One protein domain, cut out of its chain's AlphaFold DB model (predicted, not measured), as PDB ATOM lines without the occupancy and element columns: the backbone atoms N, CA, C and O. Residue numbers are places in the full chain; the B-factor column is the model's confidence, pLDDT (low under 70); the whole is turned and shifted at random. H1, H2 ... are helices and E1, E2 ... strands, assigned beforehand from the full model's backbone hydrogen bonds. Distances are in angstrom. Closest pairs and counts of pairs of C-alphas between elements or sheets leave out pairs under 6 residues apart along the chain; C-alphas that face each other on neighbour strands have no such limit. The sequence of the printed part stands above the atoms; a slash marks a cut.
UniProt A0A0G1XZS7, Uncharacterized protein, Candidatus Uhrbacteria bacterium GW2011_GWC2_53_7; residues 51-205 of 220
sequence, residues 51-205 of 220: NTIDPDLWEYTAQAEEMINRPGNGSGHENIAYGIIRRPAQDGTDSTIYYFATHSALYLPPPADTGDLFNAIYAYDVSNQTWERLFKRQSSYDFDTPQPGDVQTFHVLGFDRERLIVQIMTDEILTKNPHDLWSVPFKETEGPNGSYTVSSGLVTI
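What this domain is: This is residues 51 to 205 of the 220 residues of an uncharacterized protein of Candidatus Uhrbacteria bacterium GW2011_GWC2_53_7 (UniProt A0A0G1XZS7). Two four-stranded antiparallel sheets lie partly face to face as a loose sandwich: the long-stranded sheet E1 E2 E3 E4 curls round the short helix H1 on one side and meets the second sheet, mainly through its edge strand E5, on the other. The small helix H2 grazes the second sheet, whose other edge strand, E7, lies far from the middle of the domain. The printed part has 155 residues, with named elements in the order H1 E1 E2 E3 E4 E5 E6 H2 E7 E8; the sheets run E1 E2 E3 E4 and E5 E6 E8 E7, and the class is mostly strand. The whole is compact, with a radius of gyration of the C-alphas of 16.4 A and spans of 53 by 37 by 23 A.

Where its parts are: In the first sheet, E1 is residues 79 to 86, 18.2 A long; E2, residues 97 to 107, 31.8 A; E3, residues 114 to 125, 34.5 A; and E4, residues 130 to 142, 34.0 A, ending at C-alpha 142 (56.394, -32.475, 24.180). H1, residues 61 to 68, begins at C-alpha 61 (34.076, -18.558, 36.884) and is 10.7 A long. In the second sheet, E5 is residues 153 to 160, 20.9 A; E6, residues 163 to 169, 19.1 A; E7, residues 187 to 190, 9.9 A; and E8, residues 196 to 205, 21.2 A, ending at C-alpha 205 (30.217, -23.435, 15.772). H2, residues 178 to 181, is 5.3 A long.

How they stand to each other: E1 E2 E3 E4 form a meander, each strand the antiparallel neighbour of the one before, in a strongly twisted sheet. N 85 and O 99 are 2.9 A apart between E1 and E2, N 102 and O 120 2.8 A between E2 and E3, and N 119 and O 137 3.0 A between E3 and E4. E1 bends by 78 degrees at residue 82. H1 is on this sheet; the closest C-alphas of H1 and E1, Glu 65 and Asn 79, are 6.2 A apart. Across the sandwich, two sheets face to face, the closest C-alphas of E1 and E5 are Gly 83 and Val 156, 5.0 A apart. N 155 and O 167 are 2.8 A apart between E5 and E6, N 203 and O 166 2.8 A between E6 and E8, and N 197 and O 189 2.8 A between E8 and E7. E6, H2 and E7 form a split strand-helix-strand unit, two strands running the same way with E8 between them, and its crossover is left-handed. H2 only grazes this sheet with residues 178 to 181. In H1 every O i to N i+4 pair is within hydrogen-bond range; H2 is too short for one.

The domain as a whole: The C-alphas farthest apart, Gly 92 and Pro 111, are 55.3 A apart. The printed part has no cut, and no link is long. Mean pLDDT of the printed part is 70.2, with 75 residues under 70, among them residues 105 to 117, 139 to 151 and 170 to 202.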
ATOM      1  N   ASN A  51      30.057  -7.916  24.260       59.88
ATOM      2  CA  ASN A  51      30.144  -7.900  25.716       59.88
ATOM      3  C   ASN A  51      30.843  -9.173  26.217       59.88
ATOM      4  O   ASN A  51      30.239  -9.974  26.931       59.88
ATOM      5  N   THR A  52      32.096  -9.375  25.795       70.00
ATOM      6  CA  THR A  52      32.988 -10.366  26.397       70.00
ATOM      7  C   THR A  52      33.240  -9.967  27.837       70.00
ATOM      8  O   THR A  52      33.703  -8.858  28.107       70.00
ATOM      9  N   ILE A  53      32.940 -10.873  28.753       76.94
ATOM     10  CA  ILE A  53      33.295 -10.744  30.157       76.94
ATOM     11  C   ILE A  53      34.658 -11.414  30.329       76.94
ATOM     12  O   ILE A  53      34.895 -12.510  29.809       76.94
ATOM     13  N   ASP A  54      35.563 -10.726  31.011       76.31
ATOM     14  CA  ASP A  54      36.827 -11.309  31.450       76.31
ATOM     15  C   ASP A  54      36.537 -12.389  32.513       76.31
ATOM     16  O   ASP A  54      35.696 -12.138  33.385       76.31
ATOM     17  N   PRO A  55      37.174 -13.574  32.471       81.75
ATOM     18  CA  PRO A  55      37.026 -14.590  33.514       81.75
ATOM     19  C   PRO A  55      37.201 -14.055  34.938       81.75
ATOM     20  O   PRO A  55      36.439 -14.449  35.823       81.75
ATOM     21  N   ASP A  56      38.095 -13.090  35.154       81.31
ATOM     22  CA  ASP A  56      38.316 -12.479  36.472       81.31
ATOM     23  C   ASP A  56      37.134 -11.605  36.935       81.31
ATOM     24  O   ASP A  56      36.989 -11.306  38.123       81.31
ATOM     25  N   LEU A  57      36.279 -11.173  36.004       82.56
ATOM     26  CA  LEU A  57      35.119 -10.314  36.256       82.56
ATOM     27  C   LEU A  57      33.792 -11.080  36.250       82.56
ATOM     28  O   LEU A  57      32.756 -10.510  36.603       82.56
ATOM     29  N   TRP A  58      33.791 -12.348  35.838       86.38
ATOM     30  CA  TRP A  58      32.586 -13.164  35.785       86.38
ATOM     31  C   TRP A  58      32.353 -13.890  37.112       86.38
ATOM     32  O   TRP A  58      33.152 -14.709  37.553       86.38
ATOM     33  N   GLU A  59      31.217 -13.617  37.754       87.81
ATOM     34  CA  GLU A  59      30.916 -14.123  39.103       87.81
ATOM     35  C   GLU A  59      30.799 -15.657  39.199       87.81
ATOM     36  O   GLU A  59      30.916 -16.214  40.291       87.81
ATOM     37  N   TYR A  60      30.602 -16.347  38.069       88.25
ATOM     38  CA  TYR A  60      30.431 -17.803  38.018       88.25
ATOM     39  C   TYR A  60      31.701 -18.571  37.621       88.25
ATOM     40  O   TYR A  60      31.645 -19.797  37.576       88.25
ATOM     41  N   THR A  61      32.839 -17.906  37.368       88.94
ATOM     42  CA  THR A  61      34.076 -18.558  36.884       88.94
ATOM     43  C   THR A  61      34.493 -19.731  37.767       88.94
ATOM     44  O   THR A  61      34.539 -20.869  37.301       88.94
ATOM     45  N   ALA A  62      34.686 -19.488  39.067       87.94
ATOM     46  CA  ALA A  62      35.122 -20.524  40.003       87.94
ATOM     47  C   ALA A  62      34.115 -21.685  40.114       87.94
ATOM     48  O   ALA A  62      34.506 -22.846  40.206       87.94
ATOM     49  N   GLN A  63      32.811 -21.384  40.081       89.00
ATOM     50  CA  GLN A  63      31.769 -22.412  40.128       89.00
ATOM     51  C   GLN A  63      31.774 -23.273  38.857       89.00
ATOM     52  O   GLN A  63      31.663 -24.497  38.938       89.00
ATOM     53  N   ALA A  64      31.892 -22.646  37.687       87.88
ATOM     54  CA  ALA A  64      31.936 -23.337  36.408       87.88
ATOM     55  C   ALA A  64      33.180 -24.237  36.307       87.88
ATOM     56  O   ALA A  64      33.051 -25.413  35.964       87.88
ATOM     57  N   GLU A  65      34.355 -23.735  36.690       88.88
ATOM     58  CA  GLU A  65      35.595 -24.521  36.753       88.88
ATOM     59  C   GLU A  65      35.477 -25.704  37.716       88.88
ATOM     60  O   GLU A  65      35.830 -26.826  37.351       88.88
ATOM     61  N   GLU A  66      34.927 -25.500  38.919       87.44
ATOM     62  CA  GLU A  66      34.700 -26.588  39.875       87.44
ATOM     63  C   GLU A  66      33.835 -27.691  39.250       87.44
ATOM     64  O   GLU A  66      34.162 -28.873  39.344       87.44
ATOM     65  N   MET A  67      32.740 -27.316  38.583       83.94
ATOM     66  CA  MET A  67      31.799 -28.254  37.971       83.94
ATOM     67  C   MET A  67      32.392 -29.045  36.801       83.94
ATOM     68  O   MET A  67      32.093 -30.239  36.666       83.94
ATOM     69  N   ILE A  68      33.197 -28.392  35.961       82.62
ATOM     70  CA  ILE A  68      33.874 -29.012  34.813       82.62
ATOM     71  C   ILE A  68      34.962 -29.974  35.305       82.62
ATOM     72  O   ILE A  68      35.086 -31.088  34.794       82.62
ATOM     73  N   ASN A  69      35.685 -29.591  36.358       84.19
ATOM     74  CA  ASN A  69      36.779 -30.375  36.927       84.19
ATOM     75  C   ASN A  69      36.332 -31.460  37.911       84.19
ATOM     76  O   ASN A  69      37.173 -32.154  38.489       84.19
ATOM     77  N   ARG A  70      35.021 -31.667  38.094       80.38
ATOM     78  CA  ARG A  70      34.532 -32.788  38.902       80.38
ATOM     79  C   ARG A  70      35.038 -34.123  38.343       80.38
ATOM     80  O   ARG A  70      35.075 -34.306  37.121       80.38
ATOM     81  N   PRO A  71      35.368 -35.088  39.220       75.31
ATOM     82  CA  PRO A  71      35.777 -36.417  38.789       75.31
ATOM     83  C   PRO A  71      34.779 -37.024  37.791       75.31
ATOM     84  O   PRO A  71      33.587 -37.115  38.081       75.31
ATOM     85  N   GLY A  72      35.273 -37.437  36.620       68.62
ATOM     86  CA  GLY A  72      34.472 -38.062  35.558       68.62
ATOM     87  C   GLY A  72      33.966 -37.122  34.456       68.62
ATOM     88  O   GLY A  72      33.403 -37.613  33.479       68.62
ATOM     89  N   ASN A  73      34.192 -35.809  34.568       64.94
ATOM     90  CA  ASN A  73      33.650 -34.815  33.634       64.94
ATOM     91  C   ASN A  73      34.695 -34.191  32.685       64.94
ATOM     92  O   ASN A  73      34.456 -34.095  31.472       64.94
ATOM     93  N   GLY A  74      35.847 -33.791  33.226       64.25
ATOM     94  CA  GLY A  74      36.915 -33.070  32.518       64.25
ATOM     95  C   GLY A  74      38.308 -33.656  32.757       64.25
ATOM     96  O   GLY A  74      38.440 -34.771  33.266       64.25
ATOM     97  N   SER A  75      39.353 -32.904  32.393       66.69
ATOM     98  CA  SER A  75      40.752 -33.270  32.704       66.69
ATOM     99  C   SER A  75      41.097 -33.121  34.194       66.69
ATOM    100  O   SER A  75      42.140 -33.600  34.632       66.69
ATOM    101  N   GLY A  76      40.235 -32.455  34.972       72.81
ATOM    102  CA  GLY A  76      40.467 -32.126  36.382       72.81
ATOM    103  C   GLY A  76      41.290 -30.852  36.592       72.81
ATOM    104  O   GLY A  76      41.473 -30.438  37.733       72.81
ATOM    105  N   HIS A  77      41.763 -30.227  35.509       80.06
ATOM    106  CA  HIS A  77      42.636 -29.052  35.535       80.06
ATOM    107  C   HIS A  77      42.276 -28.032  34.439       80.06
ATOM    108  O   HIS A  77      43.157 -27.362  33.899       80.06
ATOM    109  N   GLU A  78      41.012 -27.973  34.019       83.25
ATOM    110  CA  GLU A  78      40.522 -27.010  33.030       83.25
ATOM    111  C   GLU A  78      40.286 -25.648  33.685       83.25
ATOM    112  O   GLU A  78      39.507 -25.553  34.631       83.25
ATOM    113  N   ASN A  79      40.925 -24.606  33.155       85.94
ATOM    114  CA  ASN A  79      40.717 -23.221  33.574       85.94
ATOM    115  C   ASN A  79      40.015 -22.441  32.461       85.94
ATOM    116  O   ASN A  79      40.306 -22.635  31.276       85.94
ATOM    117  N   ILE A  80      39.107 -21.546  32.831       85.56
ATOM    118  CA  ILE A  80      38.423 -20.643  31.908       85.56
ATOM    119  C   ILE A  80      39.377 -19.499  31.612       85.56
ATOM    120  O   ILE A  80      39.572 -18.597  32.420       85.56
ATOM    121  N   ALA A  81      40.002 -19.554  30.443       68.94
ATOM    122  CA  ALA A  81      41.091 -18.645  30.128       68.94
ATOM    123  C   ALA A  81      40.632 -17.459  29.270       68.94
ATOM    124  O   ALA A  81      41.190 -16.373  29.407       68.94
ATOM    125  N   TYR A  82      39.616 -17.624  28.405       69.56
ATOM    126  CA  TYR A  82      39.318 -16.603  27.396       69.56
ATOM    127  C   TYR A  82      37.852 -16.495  26.970       69.56
ATOM    128  O   TYR A  82      37.240 -17.468  26.528       69.56
ATOM    129  N   GLY A  83      37.366 -15.247  26.983       69.69
ATOM    130  CA  GLY A  83      36.167 -14.790  26.282       69.69
ATOM    131  C   GLY A  83      34.885 -15.441  26.782       69.69
ATOM    132  O   GLY A  83      34.487 -16.488  26.284       69.69
ATOM    133  N   ILE A  84      34.206 -14.801  27.736       77.94
ATOM    134  CA  ILE A  84      32.886 -15.247  28.183       77.94
ATOM    135  C   ILE A  84      31.821 -14.412  27.481       77.94
ATOM    136  O   ILE A  84      31.721 -13.205  27.695       77.94
ATOM    137  N   ILE A  85      31.002 -15.049  26.650       81.94
ATOM    138  CA  ILE A  85      29.913 -14.392  25.925       81.94
ATOM    139  C   ILE A  85      28.576 -14.837  26.489       81.94
ATOM    140  O   ILE A  85      28.259 -16.025  26.527       81.94
ATOM    141  N   ARG A  86      27.742 -13.867  26.862       82.56
ATOM    142  CA  ARG A  86      26.345 -14.116  27.220       82.56
ATOM    143  C   ARG A  86      25.496 -14.309  25.962       82.56
ATOM    144  O   ARG A  86      25.472 -13.433  25.094       82.56
ATOM    145  N   ARG A  87      24.723 -15.397  25.900       79.56
ATOM    146  CA  ARG A  87      23.665 -15.565  24.897       79.56
ATOM    147  C   ARG A  87      22.628 -14.446  25.070       79.56
ATOM    148  O   ARG A  87      22.129 -14.256  26.182       79.56
ATOM    149  N   PRO A  88      22.262 -13.711  24.008       66.25
ATOM    150  CA  PRO A  88      21.111 -12.820  24.063       66.25
ATOM    151  C   PRO A  88      19.853 -13.630  24.401       66.25
ATOM    152  O   PRO A  88      19.635 -14.689  23.813       66.25
ATOM    153  N   ALA A  89      19.030 -13.147  25.334       65.06
ATOM    154  CA  ALA A  89      17.770 -13.808  25.659       65.06
ATOM    155  C   ALA A  89      16.873 -13.841  24.410       65.06
ATOM    156  O   ALA A  89      16.540 -12.792  23.853       65.06
ATOM    157  N   GLN A  90      16.502 -15.042  23.966       58.53
ATOM    158  CA  GLN A  90      15.491 -15.246  22.934       58.53
ATOM    159  C   GLN A  90      14.151 -15.466  23.645       58.53
ATOM    160  O   GLN A  90      14.023 -16.325  24.518       58.53
ATOM    161  N   ASP A  91      13.162 -14.650  23.297       54.25
ATOM    162  CA  ASP A  91      11.748 -14.903  23.594       54.25
ATOM    163  C   ASP A  91      11.351 -14.947  25.080       54.25
ATOM    164  O   ASP A  91      10.448 -15.683  25.476       54.25
ATOM    165  N   GLY A  92      11.983 -14.121  25.922       52.06
ATOM    166  CA  GLY A  92      11.555 -13.937  27.319       52.06
ATOM    167  C   GLY A  92      11.765 -15.165  28.212       52.06
ATOM    168  O   GLY A  92      11.160 -15.256  29.276       52.06
ATOM    169  N   THR A  93      12.606 -16.105  27.780       55.19
ATOM    170  CA  THR A  93      13.077 -17.208  28.619       55.19
ATOM    171  C   THR A  93      14.136 -16.704  29.605       55.19
ATOM    172  O   THR A  93      15.060 -15.985  29.230       55.19
ATOM    173  N   ASP A  94      13.999 -17.081  30.880       56.44
ATOM    174  CA  ASP A  94      14.911 -16.699  31.975       56.44
ATOM    175  C   ASP A  94      16.240 -17.483  31.967       56.44
ATOM    176  O   ASP A  94      17.042 -17.369  32.897       56.44
ATOM    177  N   SER A  95      16.506 -18.308  30.948       66.12
ATOM    178  CA  SER A  95      17.768 -19.041  30.854       66.12
ATOM    179  C   SER A  95      18.883 -18.106  30.392       66.12
ATOM    180  O   SER A  95      18.971 -17.689  29.236       66.12
ATOM    181  N   THR A  96      19.769 -17.764  31.324       82.94
ATOM    182  CA  THR A  96      20.998 -17.051  30.989       82.94
ATOM    183  C   THR A  96      22.093 -18.071  30.702       82.94
ATOM    184  O   THR A  96      22.620 -18.701  31.617       82.94
ATOM    185  N   ILE A  97      22.428 -18.213  29.419       85.62
ATOM    186  CA  ILE A  97      23.496 -19.099  28.951       85.62
ATOM    187  C   ILE A  97      24.752 -18.274  28.669       85.62
ATOM    188  O   ILE A  97      24.680 -17.243  27.998       85.62
ATOM    189  N   TYR A  98      25.897 -18.745  29.150       87.75
ATOM    190  CA  TYR A  98      27.218 -18.215  28.826       87.75
ATOM    191  C   TYR A  98      28.022 -19.223  28.015       87.75
ATOM    192  O   TYR A  98      27.910 -20.424  28.233       87.75
ATOM    193  N   TYR A  99      28.850 -18.727  27.105       87.31
ATOM    194  CA  TYR A  99      29.770 -19.530  26.313       87.31
ATOM    195  C   TYR A  99      31.197 -19.082  26.565       87.31
ATOM    196  O   TYR A  99      31.461 -17.881  26.574       87.31
ATOM    197  N   PHE A 100      32.102 -20.036  26.751       87.44
ATOM    198  CA  PHE A 100      33.511 -19.760  27.017       87.44
ATOM    199  C   PHE A 100      34.403 -20.919  26.584       87.44
ATOM    200  O   PHE A 100      33.940 -22.050  26.403       87.44
ATOM    201  N   ALA A 101      35.689 -20.619  26.427       86.44
ATOM    202  CA  ALA A 101      36.718 -21.609  26.167       86.44
ATOM    203  C   ALA A 101      37.519 -21.916  27.438       86.44
ATOM    204  O   ALA A 101      37.817 -21.021  28.234       86.44
ATOM    205  N   THR A 102      37.893 -23.182  27.602       83.56
ATOM    206  CA  THR A 102      38.833 -23.622  28.632       83.56
ATOM    207  C   THR A 102      40.160 -24.033  28.024       83.56
ATOM    208  O   THR A 102      40.246 -24.454  26.865       83.56
ATOM    209  N   HIS A 103      41.183 -23.940  28.861       81.00
ATOM    210  CA  HIS A 103      42.514 -24.447  28.609       81.00
ATOM    211  C   HIS A 103      42.974 -25.285  29.808       81.00
ATOM    212  O   HIS A 103      42.770 -24.910  30.963       81.00
ATOM    213  N   SER A 104      43.606 -26.421  29.539       75.19
ATOM    214  CA  SER A 104      44.238 -27.273  30.540       75.19
ATOM    215  C   SER A 104      45.565 -27.776  30.008       75.19
ATOM    216  O   SER A 104      45.619 -28.306  28.898       75.19
ATOM    217  N   ALA A 105      46.601 -27.670  30.832       67.31
ATOM    218  CA  ALA A 105      47.881 -28.313  30.604       67.31
ATOM    219  C   ALA A 105      48.154 -29.264  31.770       67.31
ATOM    220  O   ALA A 105      48.391 -28.826  32.898       67.31
ATOM    221  N   LEU A 106      48.085 -30.568  31.505       66.75
ATOM    222  CA  LEU A 106      48.446 -31.594  32.472       66.75
ATOM    223  C   LEU A 106      49.877 -32.056  32.200       66.75
ATOM    224  O   LEU A 106      50.161 -32.638  31.154       66.75
ATOM    225  N   TYR A 107      50.765 -31.825  33.162       61.84
ATOM    226  CA  TYR A 107      52.119 -32.368  33.130       61.84
ATOM    227  C   TYR A 107      52.102 -33.822  33.615       61.84
ATOM    228  O   TYR A 107      51.674 -34.093  34.743       61.84
ATOM    229  N   LEU A 108      52.556 -34.761  32.779       64.25
ATOM    230  CA  LEU A 108      52.756 -36.137  33.223       64.25
ATOM    231  C   LEU A 108      54.047 -36.213  34.051       64.25
ATOM    232  O   LEU A 108      55.035 -35.568  33.709       64.25
ATOM    233  N   PRO A 109      54.067 -36.969  35.162       54.94
ATOM    234  CA  PRO A 109      55.265 -37.080  35.979       54.94
ATOM    235  C   PRO A 109      56.408 -37.755  35.196       54.94
ATOM    236  O   PRO A 109      56.146 -38.606  34.338       54.94
ATOM    237  N   PRO A 110      57.679 -37.457  35.535       60.81
ATOM    238  CA  PRO A 110      58.832 -38.113  34.928       60.81
ATOM    239  C   PRO A 110      58.705 -39.649  34.968       60.81
ATOM    240  O   PRO A 110      58.203 -40.190  35.960       60.81
ATOM    241  N   PRO A 111      59.172 -40.380  33.936       59.84
ATOM    242  CA  PRO A 111      60.082 -39.947  32.869       59.84
ATOM    243  C   PRO A 111      59.376 -39.438  31.598       59.84
ATOM    244  O   PRO A 111      59.977 -39.463  30.531       59.84
ATOM    245  N   ALA A 112      58.092 -39.080  31.668       59.47
ATOM    246  CA  ALA A 112      57.396 -38.528  30.517       59.47
ATOM    247  C   ALA A 112      57.736 -37.038  30.365       59.47
ATOM    248  O   ALA A 112      57.336 -36.234  31.200       59.47
ATOM    249  N   ASP A 113      58.404 -36.670  29.273       60.25
ATOM    250  CA  ASP A 113      58.617 -35.265  28.873       60.25
ATOM    251  C   ASP A 113      57.404 -34.714  28.093       60.25
ATOM    252  O   ASP A 113      57.455 -33.682  27.430       60.25
ATOM    253  N   THR A 114      56.273 -35.419  28.182       60.06
ATOM    254  CA  THR A 114      55.035 -35.129  27.465       60.06
ATOM    255  C   THR A 114      53.921 -34.718  28.420       60.06
ATOM    256  O   THR A 114      53.746 -35.329  29.472       60.06
ATOM    257  N   GLY A 115      53.110 -33.742  28.032       64.06
ATOM    258  CA  GLY A 115      51.853 -33.390  28.679       64.06
ATOM    259  C   GLY A 115      50.648 -33.655  27.796       64.06
ATOM    260  O   GLY A 115      50.769 -33.837  26.584       64.06
ATOM    261  N   ASP A 116      49.477 -33.626  28.419       66.38
ATOM    262  CA  ASP A 116      48.210 -33.521  27.707       66.38
ATOM    263  C   ASP A 116      47.728 -32.071  27.750       66.38
ATOM    264  O   ASP A 116      47.581 -31.472  28.821       66.38
ATOM    265  N   LEU A 117      47.442 -31.521  26.574       69.75
ATOM    266  CA  LEU A 117      46.740 -30.260  26.418       69.75
ATOM    267  C   LEU A 117      45.279 -30.545  26.101       69.75
ATOM    268  O   LEU A 117      44.958 -31.259  25.146       69.75
ATOM    269  N   PHE A 118      44.389 -29.951  26.885       71.56
ATOM    270  CA  PHE A 118      42.958 -29.988  26.632       71.56
ATOM    271  C   PHE A 118      42.450 -28.582  26.391       71.56
ATOM    272  O   PHE A 118      42.623 -27.694  27.221       71.56
ATOM    273  N   ASN A 119      41.767 -28.409  25.269       77.44
ATOM    274  CA  ASN A 119      41.054 -27.184  24.969       77.44
ATOM    275  C   ASN A 119      39.612 -27.539  24.640       77.44
ATOM    276  O   ASN A 119      39.349 -28.439  23.835       77.44
ATOM    277  N   ALA A 120      38.671 -26.857  25.271       79.31
ATOM    278  CA  ALA A 120      37.259 -27.153  25.111       79.31
ATOM    279  C   ALA A 120      36.424 -25.879  25.099       79.31
ATOM    280  O   ALA A 120      36.863 -24.821  25.538       79.31
ATOM    281  N   ILE A 121      35.220 -25.984  24.543       84.56
ATOM    282  CA  ILE A 121      34.245 -24.894  24.504       84.56
ATOM    283  C   ILE A 121      32.989 -25.386  25.198       84.56
ATOM    284  O   ILE A 121      32.490 -26.474  24.896       84.56
ATOM    285  N   TYR A 122      32.491 -24.572  26.117       86.50
ATOM    286  CA  TYR A 122      31.369 -24.909  26.975       86.50
ATOM    287  C   TYR A 122      30.222 -23.925  26.802       86.50
ATOM    288  O   TYR A 122      30.428 -22.749  26.504       86.50
ATOM    289  N   ALA A 123      29.015 -24.430  27.033       87.62
ATOM    290  CA  ALA A 123      27.839 -23.649  27.364       87.62
ATOM    291  C   ALA A 123      27.532 -23.841  28.854       87.62
ATOM    292  O   ALA A 123      27.506 -24.975  29.328       87.62
ATOM    293  N   TYR A 124      27.285 -22.758  29.584       86.94
ATOM    294  CA  TYR A 124      26.910 -22.772  30.995       86.94
ATOM    295  C   TYR A 124      25.554 -22.110  31.180       86.94
ATOM    296  O   TYR A 124      25.399 -20.918  30.914       86.94
ATOM    297  N   ASP A 125      24.577 -22.884  31.633       85.62
ATOM    298  CA  ASP A 125      23.252 -22.404  32.003       85.62
ATOM    299  C   ASP A 125      23.260 -22.039  33.489       85.62
ATOM    300  O   ASP A 125      23.283 -22.916  34.358       85.62
ATOM    301  N   VAL A 126      23.238 -20.734  33.771       83.00
ATOM    302  CA  VAL A 126      23.232 -20.202  35.142       83.00
ATOM    303  C   VAL A 126      21.976 -20.619  35.888       83.00
ATOM    304  O   VAL A 126      22.037 -20.973  37.064       83.00
ATOM    305  N   SER A 127      20.834 -20.576  35.207       82.88
ATOM    306  CA  SER A 127      19.523 -20.784  35.816       82.88
ATOM    307  C   SER A 127      19.377 -22.221  36.305       82.88
ATOM    308  O   SER A 127      18.822 -22.461  37.375       82.88
ATOM    309  N   ASN A 128      19.933 -23.169  35.550       82.06
ATOM    310  CA  ASN A 128      19.921 -24.587  35.900       82.06
ATOM    311  C   ASN A 128      21.200 -25.061  36.604       82.06
ATOM    312  O   ASN A 128      21.240 -26.204  37.055       82.06
ATOM    313  N   GLN A 129      22.235 -24.218  36.693       80.19
ATOM    314  CA  GLN A 129      23.580 -24.598  37.135       80.19
ATOM    315  C   GLN A 129      24.050 -25.875  36.435       80.19
ATOM    316  O   GLN A 129      24.459 -26.849  37.064       80.19
ATOM    317  N   THR A 130      23.937 -25.887  35.111       83.44
ATOM    318  CA  THR A 130      24.374 -27.009  34.275       83.44
ATOM    319  C   THR A 130      25.335 -26.512  33.218       83.44
ATOM    320  O   THR A 130      25.343 -25.332  32.870       83.44
ATOM    321  N   TRP A 131      26.163 -27.416  32.712       85.25
ATOM    322  CA  TRP A 131      27.040 -27.122  31.595       85.25
ATOM    323  C   TRP A 131      26.958 -28.218  30.546       85.25
ATOM    324  O   TRP A 131      26.662 -29.377  30.840       85.25
ATOM    325  N   GLU A 132      27.263 -27.827  29.319       84.44
ATOM    326  CA  GLU A 132      27.383 -28.702  28.167       84.44
ATOM    327  C   GLU A 132      28.719 -28.422  27.479       84.44
ATOM    328  O   GLU A 132      29.071 -27.270  27.226       84.44
ATOM    329  N   ARG A 133      29.482 -29.477  27.179       84.31
ATOM    330  CA  ARG A 133      30.714 -29.355  26.397       84.31
ATOM    331  C   ARG A 133      30.378 -29.457  24.920       84.31
ATOM    332  O   ARG A 133      30.099 -30.548  24.438       84.31
ATOM    333  N   LEU A 134      30.464 -28.339  24.215       81.69
ATOM    334  CA  LEU A 134      30.154 -28.246  22.789       81.69
ATOM    335  C   LEU A 134      31.288 -28.798  21.925       81.69
ATOM    336  O   LEU A 134      31.051 -29.419  20.896       81.69
ATOM    337  N   PHE A 135      32.530 -28.576  22.353       78.31
ATOM    338  CA  PHE A 135      33.716 -28.987  21.613       78.31
ATOM    339  C   PHE A 135      34.848 -29.376  22.562       78.31
ATOM    340  O   PHE A 135      34.981 -28.799  23.641       78.31
ATOM    341  N   LYS A 136      35.675 -30.342  22.151       76.50
ATOM    342  CA  LYS A 136      36.898 -30.735  22.852       76.50
ATOM    343  C   LYS A 136      37.976 -31.109  21.845       76.50
ATOM    344  O   LYS A 136      37.723 -31.883  20.926       76.50
ATOM    345  N   ARG A 137      39.188 -30.629  22.090       73.50
ATOM    346  CA  ARG A 137      40.416 -31.078  21.442       73.50
ATOM    347  C   ARG A 137      41.405 -31.507  22.516       73.50
ATOM    348  O   ARG A 137      41.633 -30.768  23.471       73.50
ATOM    349  N   GLN A 138      41.967 -32.696  22.342       71.50
ATOM    350  CA  GLN A 138      43.096 -33.177  23.124       71.50
ATOM    351  C   GLN A 138      44.304 -33.282  22.198       71.50
ATOM    352  O   GLN A 138      44.178 -33.753  21.066       71.50
ATOM    353  N   SER A 139      45.457 -32.831  22.668       67.06
ATOM    354  CA  SER A 139      46.734 -33.014  21.988       67.06
ATOM    355  C   SER A 139      47.800 -33.392  23.004       67.06
ATOM    356  O   SER A 139      47.812 -32.872  24.116       67.06
ATOM    357  N   SER A 140      48.688 -34.304  22.615       66.06
ATOM    358  CA  SER A 140      49.914 -34.550  23.369       66.06
ATOM    359  C   SER A 140      50.928 -33.467  23.010       66.06
ATOM    360  O   SER A 140      51.017 -33.074  21.846       66.06
ATOM    361  N   TYR A 141      51.645 -32.966  24.007       66.75
ATOM    362  CA  TYR A 141      52.619 -31.889  23.880       66.75
ATOM    363  C   TYR A 141      53.952 -32.338  24.462       66.75
ATOM    364  O   TYR A 141      53.982 -32.797  25.599       66.75
ATOM    365  N   ASP A 142      55.036 -32.205  23.708       68.44
ATOM    366  CA  ASP A 142      56.394 -32.475  24.180       68.44
ATOM    367  C   ASP A 142      56.993 -31.179  24.754       68.44
ATOM    368  O   ASP A 142      57.113 -30.172  24.053       68.44
ATOM    369  N   PHE A 143      57.332 -31.186  26.044       66.31
ATOM    370  CA  PHE A 143      57.869 -30.014  26.737       66.31
ATOM    371  C   PHE A 143      59.332 -29.726  26.396       66.31
ATOM    372  O   PHE A 143      59.759 -28.575  26.509       66.31
ATOM    373  N   ASP A 144      60.092 -30.736  25.979       67.38
ATOM    374  CA  ASP A 144      61.509 -30.595  25.653       67.38
ATOM    375  C   ASP A 144      61.709 -30.120  24.211       67.38
ATOM    376  O   ASP A 144      62.703 -29.453  23.898       67.38
ATOM    377  N   THR A 145      60.756 -30.428  23.328       66.25
ATOM    378  CA  THR A 145      60.788 -30.026  21.916       66.25
ATOM    379  C   THR A 145      59.482 -29.382  21.442       66.25
ATOM    380  O   THR A 145      58.859 -29.872  20.499       66.25
ATOM    381  N   PRO A 146      59.080 -28.240  22.028       60.97
ATOM    382  CA  PRO A 146      57.826 -27.596  21.662       60.97
ATOM    383  C   PRO A 146      57.852 -27.169  20.191       60.97
ATOM    384  O   PRO A 146      58.684 -26.342  19.796       60.97
ATOM    385  N   GLN A 147      56.963 -27.722  19.359       58.00
ATOM    386  CA  GLN A 147      56.837 -27.278  17.977       58.00
ATOM    387  C   GLN A 147      55.848 -26.110  17.870       58.00
ATOM    388  O   GLN A 147      54.795 -26.099  18.517       58.00
ATOM    389  N   PRO A 148      56.144 -25.111  17.016       51.53
ATOM    390  CA  PRO A 148      55.176 -24.078  16.672       51.53
ATOM    391  C   PRO A 148      53.917 -24.727  16.084       51.53
ATOM    392  O   PRO A 148      53.989 -25.376  15.037       51.53
ATOM    393  N   GLY A 149      52.766 -24.562  16.737       56.59
ATOM    394  CA  GLY A 149      51.544 -25.271  16.347       56.59
ATOM    395  C   GLY A 149      50.955 -26.199  17.400       56.59
ATOM    396  O   GLY A 149      49.756 -26.479  17.331       56.59
ATOM    397  N   ASP A 150      51.770 -26.667  18.348       58.16
ATOM    398  CA  ASP A 150      51.369 -27.750  19.253       58.16
ATOM    399  C   ASP A 150      50.369 -27.291  20.320       58.16
ATOM    400  O   ASP A 150      49.525 -28.069  20.775       58.16
ATOM    401  N   VAL A 151      50.418 -26.007  20.683       63.97
ATOM    402  CA  VAL A 151      49.491 -25.392  21.632       63.97
ATOM    403  C   VAL A 151      48.468 -24.590  20.856       63.97
ATOM    404  O   VAL A 151      48.764 -23.510  20.365       63.97
ATOM    405  N   GLN A 152      47.245 -25.104  20.755       71.19
ATOM    406  CA  GLN A 152      46.127 -24.299  20.281       71.19
ATOM    407  C   GLN A 152      45.368 -23.695  21.447       71.19
ATOM    408  O   GLN A 152      45.095 -24.381  22.427       71.19
ATOM    409  N   THR A 153      44.966 -22.441  21.311       74.25
ATOM    410  CA  THR A 153      44.070 -21.760  22.240       74.25
ATOM    411  C   THR A 153      42.803 -21.360  21.504       74.25
ATOM    412  O   THR A 153      42.849 -20.898  20.362       74.25
ATOM    413  N   PHE A 154      41.659 -21.560  22.156       78.69
ATOM    414  CA  PHE A 154      40.364 -21.112  21.658       78.69
ATOM    415  C   PHE A 154      39.926 -19.853  22.395       78.69
ATOM    416  O   PHE A 154      40.029 -19.780  23.617       78.69
ATOM    417  N   HIS A 155      39.378 -18.892  21.659       78.94
ATOM    418  CA  HIS A 155      38.757 -17.700  22.222       78.94
ATOM    419  C   HIS A 155      37.334 -17.587  21.691       78.94
ATOM    420  O   HIS A 155      37.139 -17.510  20.480       78.94
ATOM    421  N   VAL A 156      36.336 -17.556  22.573       80.50
ATOM    422  CA  VAL A 156      34.957 -17.267  22.160       80.50
ATOM    423  C   VAL A 156      34.819 -15.754  22.025       80.50
ATOM    424  O   VAL A 156      34.929 -15.012  22.999       80.50
ATOM    425  N   LEU A 157      34.624 -15.290  20.796       75.31
ATOM    426  CA  LEU A 157      34.665 -13.871  20.452       75.31
ATOM    427  C   LEU A 157      33.286 -13.228  20.348       75.31
ATOM    428  O   LEU A 157      33.161 -12.006  20.438       75.31
ATOM    429  N   GLY A 158      32.251 -14.028  20.108       73.38
ATOM    430  CA  GLY A 158      30.915 -13.496  19.926       73.38
ATOM    431  C   GLY A 158      29.902 -14.529  19.476       73.38
ATOM    432  O   GLY A 158      30.151 -15.735  19.438       73.38
ATOM    433  N   PHE A 159      28.733 -14.007  19.134       71.75
ATOM    434  CA  PHE A 159      27.560 -14.781  18.786       71.75
ATOM    435  C   PHE A 159      26.846 -14.114  17.611       71.75
ATOM    436  O   PHE A 159      26.540 -12.922  17.682       71.75
ATOM    437  N   ASP A 160      26.560 -14.892  16.569       70.25
ATOM    438  CA  ASP A 160      25.732 -14.490  15.432       70.25
ATOM    439  C   ASP A 160      24.594 -15.501  15.237       70.25
ATOM    440  O   ASP A 160      24.814 -16.644  14.835       70.25
ATOM    441  N   ARG A 161      23.362 -15.069  15.522       72.12
ATOM    442  CA  ARG A 161      22.111 -15.852  15.433       72.12
ATOM    443  C   ARG A 161      22.094 -17.164  16.221       72.12
ATOM    444  O   ARG A 161      21.525 -17.194  17.297       72.12
ATOM    445  N   GLU A 162      22.639 -18.241  15.672       75.50
ATOM    446  CA  GLU A 162      22.730 -19.571  16.302       75.50
ATOM    447  C   GLU A 162      24.157 -20.119  16.208       75.50
ATOM    448  O   GLU A 162      24.396 -21.316  16.337       75.50
ATOM    449  N   ARG A 163      25.128 -19.238  15.955       76.19
ATOM    450  CA  ARG A 163      26.522 -19.599  15.752       76.19
ATOM    451  C   ARG A 163      27.408 -18.884  16.751       76.19
ATOM    452  O   ARG A 163      27.322 -17.665  16.910       76.19
ATOM    453  N   LEU A 164      28.293 -19.639  17.389       77.94
ATOM    454  CA  LEU A 164      29.400 -19.065  18.147       77.94
ATOM    455  C   LEU A 164      30.537 -18.734  17.208       77.94
ATOM    456  O   LEU A 164      30.887 -19.549  16.361       77.94
ATOM    457  N   ILE A 165      31.126 -17.563  17.400       77.50
ATOM    458  CA  ILE A 165      32.317 -17.135  16.679       77.50
ATOM    459  C   ILE A 165      33.511 -17.389  17.587       77.50
ATOM    460  O   ILE A 165      33.551 -16.900  18.718       77.50
ATOM    461  N   VAL A 166      34.464 -18.172  17.097       78.31
ATOM    462  CA  VAL A 166      35.621 -18.634  17.860       78.31
ATOM    463  C   VAL A 166      36.889 -18.298  17.090       78.31
ATOM    464  O   VAL A 166      36.956 -18.500  15.882       78.31
ATOM    465  N   GLN A 167      37.902 -17.795  17.785       76.69
ATOM    466  CA  GLN A 167      39.256 -17.670  17.259       76.69
ATOM    467  C   GLN A 167      40.096 -18.843  17.735       76.69
ATOM    468  O   GLN A 167      40.055 -19.199  18.911       76.69
ATOM    469  N   ILE A 168      40.891 -19.399  16.833       75.62
ATOM    470  CA  ILE A 168      41.906 -20.404  17.138       75.62
ATOM    471  C   ILE A 168      43.257 -19.760  16.943       75.62
ATOM    472  O   ILE A 168      43.475 -19.141  15.907       75.62
ATOM    473  N   MET A 169      44.152 -19.921  17.904       71.44
ATOM    474  CA  MET A 169      45.522 -19.421  17.825       71.44
ATOM    475  C   MET A 169      46.478 -20.562  18.135       71.44
ATOM    476  O   MET A 169      46.183 -21.327  19.045       71.44
ATOM    477  N   THR A 170      47.584 -20.708  17.397       65.75
ATOM    478  CA  THR A 170      48.633 -21.690  17.755       65.75
ATOM    479  C   THR A 170      49.851 -21.089  18.443       65.75
ATOM    480  O   THR A 170      50.745 -21.816  18.865       65.75
ATOM    481  N   ASP A 171      49.913 -19.766  18.496       58.75
ATOM    482  CA  ASP A 171      50.929 -19.049  19.245       58.75
ATOM    483  C   ASP A 171      50.229 -18.411  20.443       58.75
ATOM    484  O   ASP A 171      49.129 -17.866  20.294       58.75
ATOM    485  N   GLU A 172      50.870 -18.438  21.615       51.19
ATOM    486  CA  GLU A 172      50.484 -17.620  22.769       51.19
ATOM    487  C   GLU A 172      50.701 -16.135  22.436       51.19
ATOM    488  O   GLU A 172      51.552 -15.444  22.999       51.19
ATOM    489  N   ILE A 173      49.922 -15.586  21.506       49.41
ATOM    490  CA  ILE A 173      49.704 -14.152  21.501       49.41
ATOM    491  C   ILE A 173      48.778 -13.904  22.684       49.41
ATOM    492  O   ILE A 173      47.555 -13.937  22.574       49.41
ATOM    493  N   LEU A 174      49.399 -13.676  23.840       48.06
ATOM    494  CA  LEU A 174      48.775 -13.226  25.078       48.06
ATOM    495  C   LEU A 174      48.224 -11.803  24.887       48.06
ATOM    496  O   LEU A 174      48.644 -10.859  25.560       48.06
ATOM    497  N   THR A 175      47.304 -11.595  23.943       49.06
ATOM    498  CA  THR A 175      46.516 -10.367  23.952       49.06
ATOM    499  C   THR A 175      45.527 -10.524  25.095       49.06
ATOM    500  O   THR A 175      44.622 -11.356  25.037       49.06
ATOM    501  N   LYS A 176      45.692  -9.726  26.151       48.78
ATOM    502  CA  LYS A 176      44.720  -9.670  27.253       48.78
ATOM    503  C   LYS A 176      43.378  -9.071  26.822       48.78
ATOM    504  O   LYS A 176      42.431  -9.094  27.592       48.78
ATOM    505  N   ASN A 177      43.306  -8.502  25.619       56.72
ATOM    506  CA  ASN A 177      42.119  -7.849  25.103       56.72
ATOM    507  C   ASN A 177      41.497  -8.676  23.962       56.72
ATOM    508  O   ASN A 177      42.012  -8.648  22.843       56.72
ATOM    509  N   PRO A 178      40.360  -9.355  24.198       56.19
ATOM    510  CA  PRO A 178      39.644 -10.113  23.171       56.19
ATOM    511  C   PRO A 178      39.259  -9.285  21.936       56.19
ATOM    512  O   PRO A 178      39.068  -9.845  20.858       56.19
ATOM    513  N   HIS A 179      39.163  -7.955  22.058       58.06
ATOM    514  CA  HIS A 179      38.902  -7.073  20.917       58.06
ATOM    515  C   HIS A 179      40.046  -7.054  19.899       58.06
ATOM    516  O   HIS A 179      39.790  -6.907  18.704       58.06
ATOM    517  N   ASP A 180      41.289  -7.240  20.344       59.88
ATOM    518  CA  ASP A 180      42.454  -7.212  19.460       59.88
ATOM    519  C   ASP A 180      42.533  -8.498  18.622       59.88
ATOM    520  O   ASP A 180      43.026  -8.477  17.493       59.88
ATOM    521  N   LEU A 181      41.944  -9.595  19.114       62.91
ATOM    522  CA  LEU A 181      41.904 -10.895  18.439       62.91
ATOM    523  C   LEU A 181      41.117 -10.870  17.126       62.91
ATOM    524  O   LEU A 181      41.511 -11.528  16.168       62.91
ATOM    525  N   TRP A 182      40.069 -10.047  17.035       59.38
ATOM    526  CA  TRP A 182      39.305  -9.846  15.795       59.38
ATOM    527  C   TRP A 182      40.133  -9.244  14.660       59.38
ATOM    528  O   TRP A 182      39.788  -9.394  13.488       59.38
ATOM    529  N   SER A 183      41.201  -8.522  15.004       56.66
ATOM    530  CA  SER A 183      42.081  -7.886  14.026       56.66
ATOM    531  C   SER A 183      43.190  -8.814  13.527       56.66
ATOM    532  O   SER A 183      43.883  -8.465  12.570       56.66
ATOM    533  N   VAL A 184      43.349  -9.994  14.142       58.91
ATOM    534  CA  VAL A 184      44.380 -10.960  13.762       58.91
ATOM    535  C   VAL A 184      43.932 -11.683  12.487       58.91
ATOM    536  O   VAL A 184      42.935 -12.408  12.510       58.91
ATOM    537  N   PRO A 185      44.640 -11.508  11.356       55.44
ATOM    538  CA  PRO A 185      44.261 -12.149  10.104       55.44
ATOM    539  C   PRO A 185      44.409 -13.668  10.200       55.44
ATOM    540  O   PRO A 185      45.267 -14.178  10.925       55.44
ATOM    541  N   PHE A 186      43.599 -14.388   9.417       55.88
ATOM    542  CA  PHE A 186      43.791 -15.821   9.236       55.88
ATOM    543  C   PHE A 186      45.180 -16.067   8.642       55.88
ATOM    544  O   PHE A 186      45.526 -15.476   7.616       55.88
ATOM    545  N   LYS A 187      45.978 -16.925   9.276       55.94
ATOM    546  CA  LYS A 187      47.314 -17.260   8.787       55.94
ATOM    547  C   LYS A 187      47.573 -18.747   8.961       55.94
ATOM    548  O   LYS A 187      47.622 -19.261  10.079       55.94
ATOM    549  N   GLU A 188      47.788 -19.409   7.837       56.25
ATOM    550  CA  GLU A 188      48.184 -20.806   7.733       56.25
ATOM    551  C   GLU A 188      49.647 -20.843   7.279       56.25
ATOM    552  O   GLU A 188      50.022 -20.189   6.306       56.25
ATOM    553  N   THR A 189      50.496 -21.541   8.027       54.78
ATOM    554  CA  THR A 189      51.914 -21.703   7.703       54.78
ATOM    555  C   THR A 189      52.142 -23.144   7.286       54.78
ATOM    556  O   THR A 189      51.814 -24.062   8.033       54.78
ATOM    557  N   GLU A 190      52.686 -23.352   6.093       50.44
ATOM    558  CA  GLU A 190      53.052 -24.684   5.620       50.44
ATOM    559  C   GLU A 190      54.330 -25.148   6.332       50.44
ATOM    560  O   GLU A 190      55.377 -24.502   6.272       50.44
ATOM    561  N   GLY A 191      54.219 -26.255   7.053       52.00
ATOM    562  CA  GLY A 191      55.315 -26.971   7.674       52.00
ATOM    563  C   GLY A 191      56.096 -27.819   6.662       52.00
ATOM    564  O   GLY A 191      55.612 -28.122   5.569       52.00
ATOM    565  N   PRO A 192      57.307 -28.269   7.030       38.38
ATOM    566  CA  PRO A 192      58.258 -28.920   6.121       38.38
ATOM    567  C   PRO A 192      57.769 -30.236   5.485       38.38
ATOM    568  O   PRO A 192      58.364 -30.691   4.512       38.38
ATOM    569  N   ASN A 193      56.681 -30.826   5.992       45.91
ATOM    570  CA  ASN A 193      56.103 -32.079   5.495       45.91
ATOM    571  C   ASN A 193      54.781 -31.876   4.724       45.91
ATOM    572  O   ASN A 193      54.030 -32.833   4.544       45.91
ATOM    573  N   GLY A 194      54.450 -30.639   4.329       43.44
ATOM    574  CA  GLY A 194      53.131 -30.302   3.776       43.44
ATOM    575  C   GLY A 194      52.010 -30.329   4.825       43.44
ATOM    576  O   GLY A 194      50.830 -30.347   4.478       43.44
ATOM    577  N   SER A 195      52.369 -30.365   6.115       41.59
ATOM    578  CA  SER A 195      51.447 -30.078   7.213       41.59
ATOM    579  C   SER A 195      51.143 -28.585   7.222       41.59
ATOM    580  O   SER A 195      51.995 -27.780   6.873       41.59
ATOM    581  N   TYR A 196      49.947 -28.192   7.639       46.25
ATOM    582  CA  TYR A 196      49.605 -26.785   7.786       46.25
ATOM    583  C   TYR A 196      49.383 -26.457   9.261       46.25
ATOM    584  O   TYR A 196      48.576 -27.104   9.931       46.25
ATOM    585  N   THR A 197      50.085 -25.444   9.762       50.50
ATOM    586  CA  THR A 197      49.888 -24.888  11.101       50.50
ATOM    587  C   THR A 197      49.052 -23.620  10.989       50.50
ATOM    588  O   THR A 197      49.476 -22.628  10.392       50.50
ATOM    589  N   VAL A 198      47.849 -23.631  11.563       54.09
ATOM    590  CA  VAL A 198      46.977 -22.448  11.609       54.09
ATOM    591  C   VAL A 198      47.420 -21.548  12.758       54.09
ATOM    592  O   VAL A 198      46.975 -21.725  13.881       54.09
ATOM    593  N   SER A 199      48.270 -20.563  12.476       59.28
ATOM    594  CA  SER A 199      48.712 -19.577  13.476       59.28
ATOM    595  C   SER A 199      47.582 -18.730  14.053       59.28
ATOM    596  O   SER A 199      47.615 -18.378  15.231       59.28
ATOM    597  N   SER A 200      46.555 -18.451  13.250       62.38
ATOM    598  CA  SER A 200      45.332 -17.797  13.700       62.38
ATOM    599  C   SER A 200      44.194 -18.097  12.725       62.38
ATOM    600  O   SER A 200      44.419 -18.043  11.514       62.38
ATOM    601  N   GLY A 201      42.986 -18.399  13.206       64.88
ATOM    602  CA  GLY A 201      41.815 -18.528  12.343       64.88
ATOM    603  C   GLY A 201      40.459 -18.370  13.029       64.88
ATOM    604  O   GLY A 201      40.209 -18.966  14.075       64.88
ATOM    605  N   LEU A 202      39.586 -17.571  12.403       69.56
ATOM    606  CA  LEU A 202      38.187 -17.386  12.788       69.56
ATOM    607  C   LEU A 202      37.345 -18.555  12.298       69.56
ATOM    608  O   LEU A 202      37.425 -18.949  11.133       69.56
ATOM    609  N   VAL A 203      36.488 -19.055  13.174       72.25
ATOM    610  CA  VAL A 203      35.624 -20.190  12.889       72.25
ATOM    611  C   VAL A 203      34.255 -20.027  13.532       72.25
ATOM    612  O   VAL A 203      34.087 -19.255  14.476       72.25
ATOM    613  N   THR A 204      33.271 -20.777  13.036       74.44
ATOM    614  CA  THR A 204      31.917 -20.775  13.596       74.44
ATOM    615  C   THR A 204      31.487 -22.154  14.071       74.44
ATOM    616  O   THR A 204      31.679 -23.130  13.352       74.44
ATOM    617  N   ILE A 205      30.851 -22.220  15.240       75.12
ATOM    618  CA  ILE A 205      30.217 -23.435  15.772       75.12
ATOM    619  C   ILE A 205      28.706 -23.266  15.680       75.12
ATOM    620  O   ILE A 205      28.167 -22.319  16.248       75.12
TER     621      ILE A 205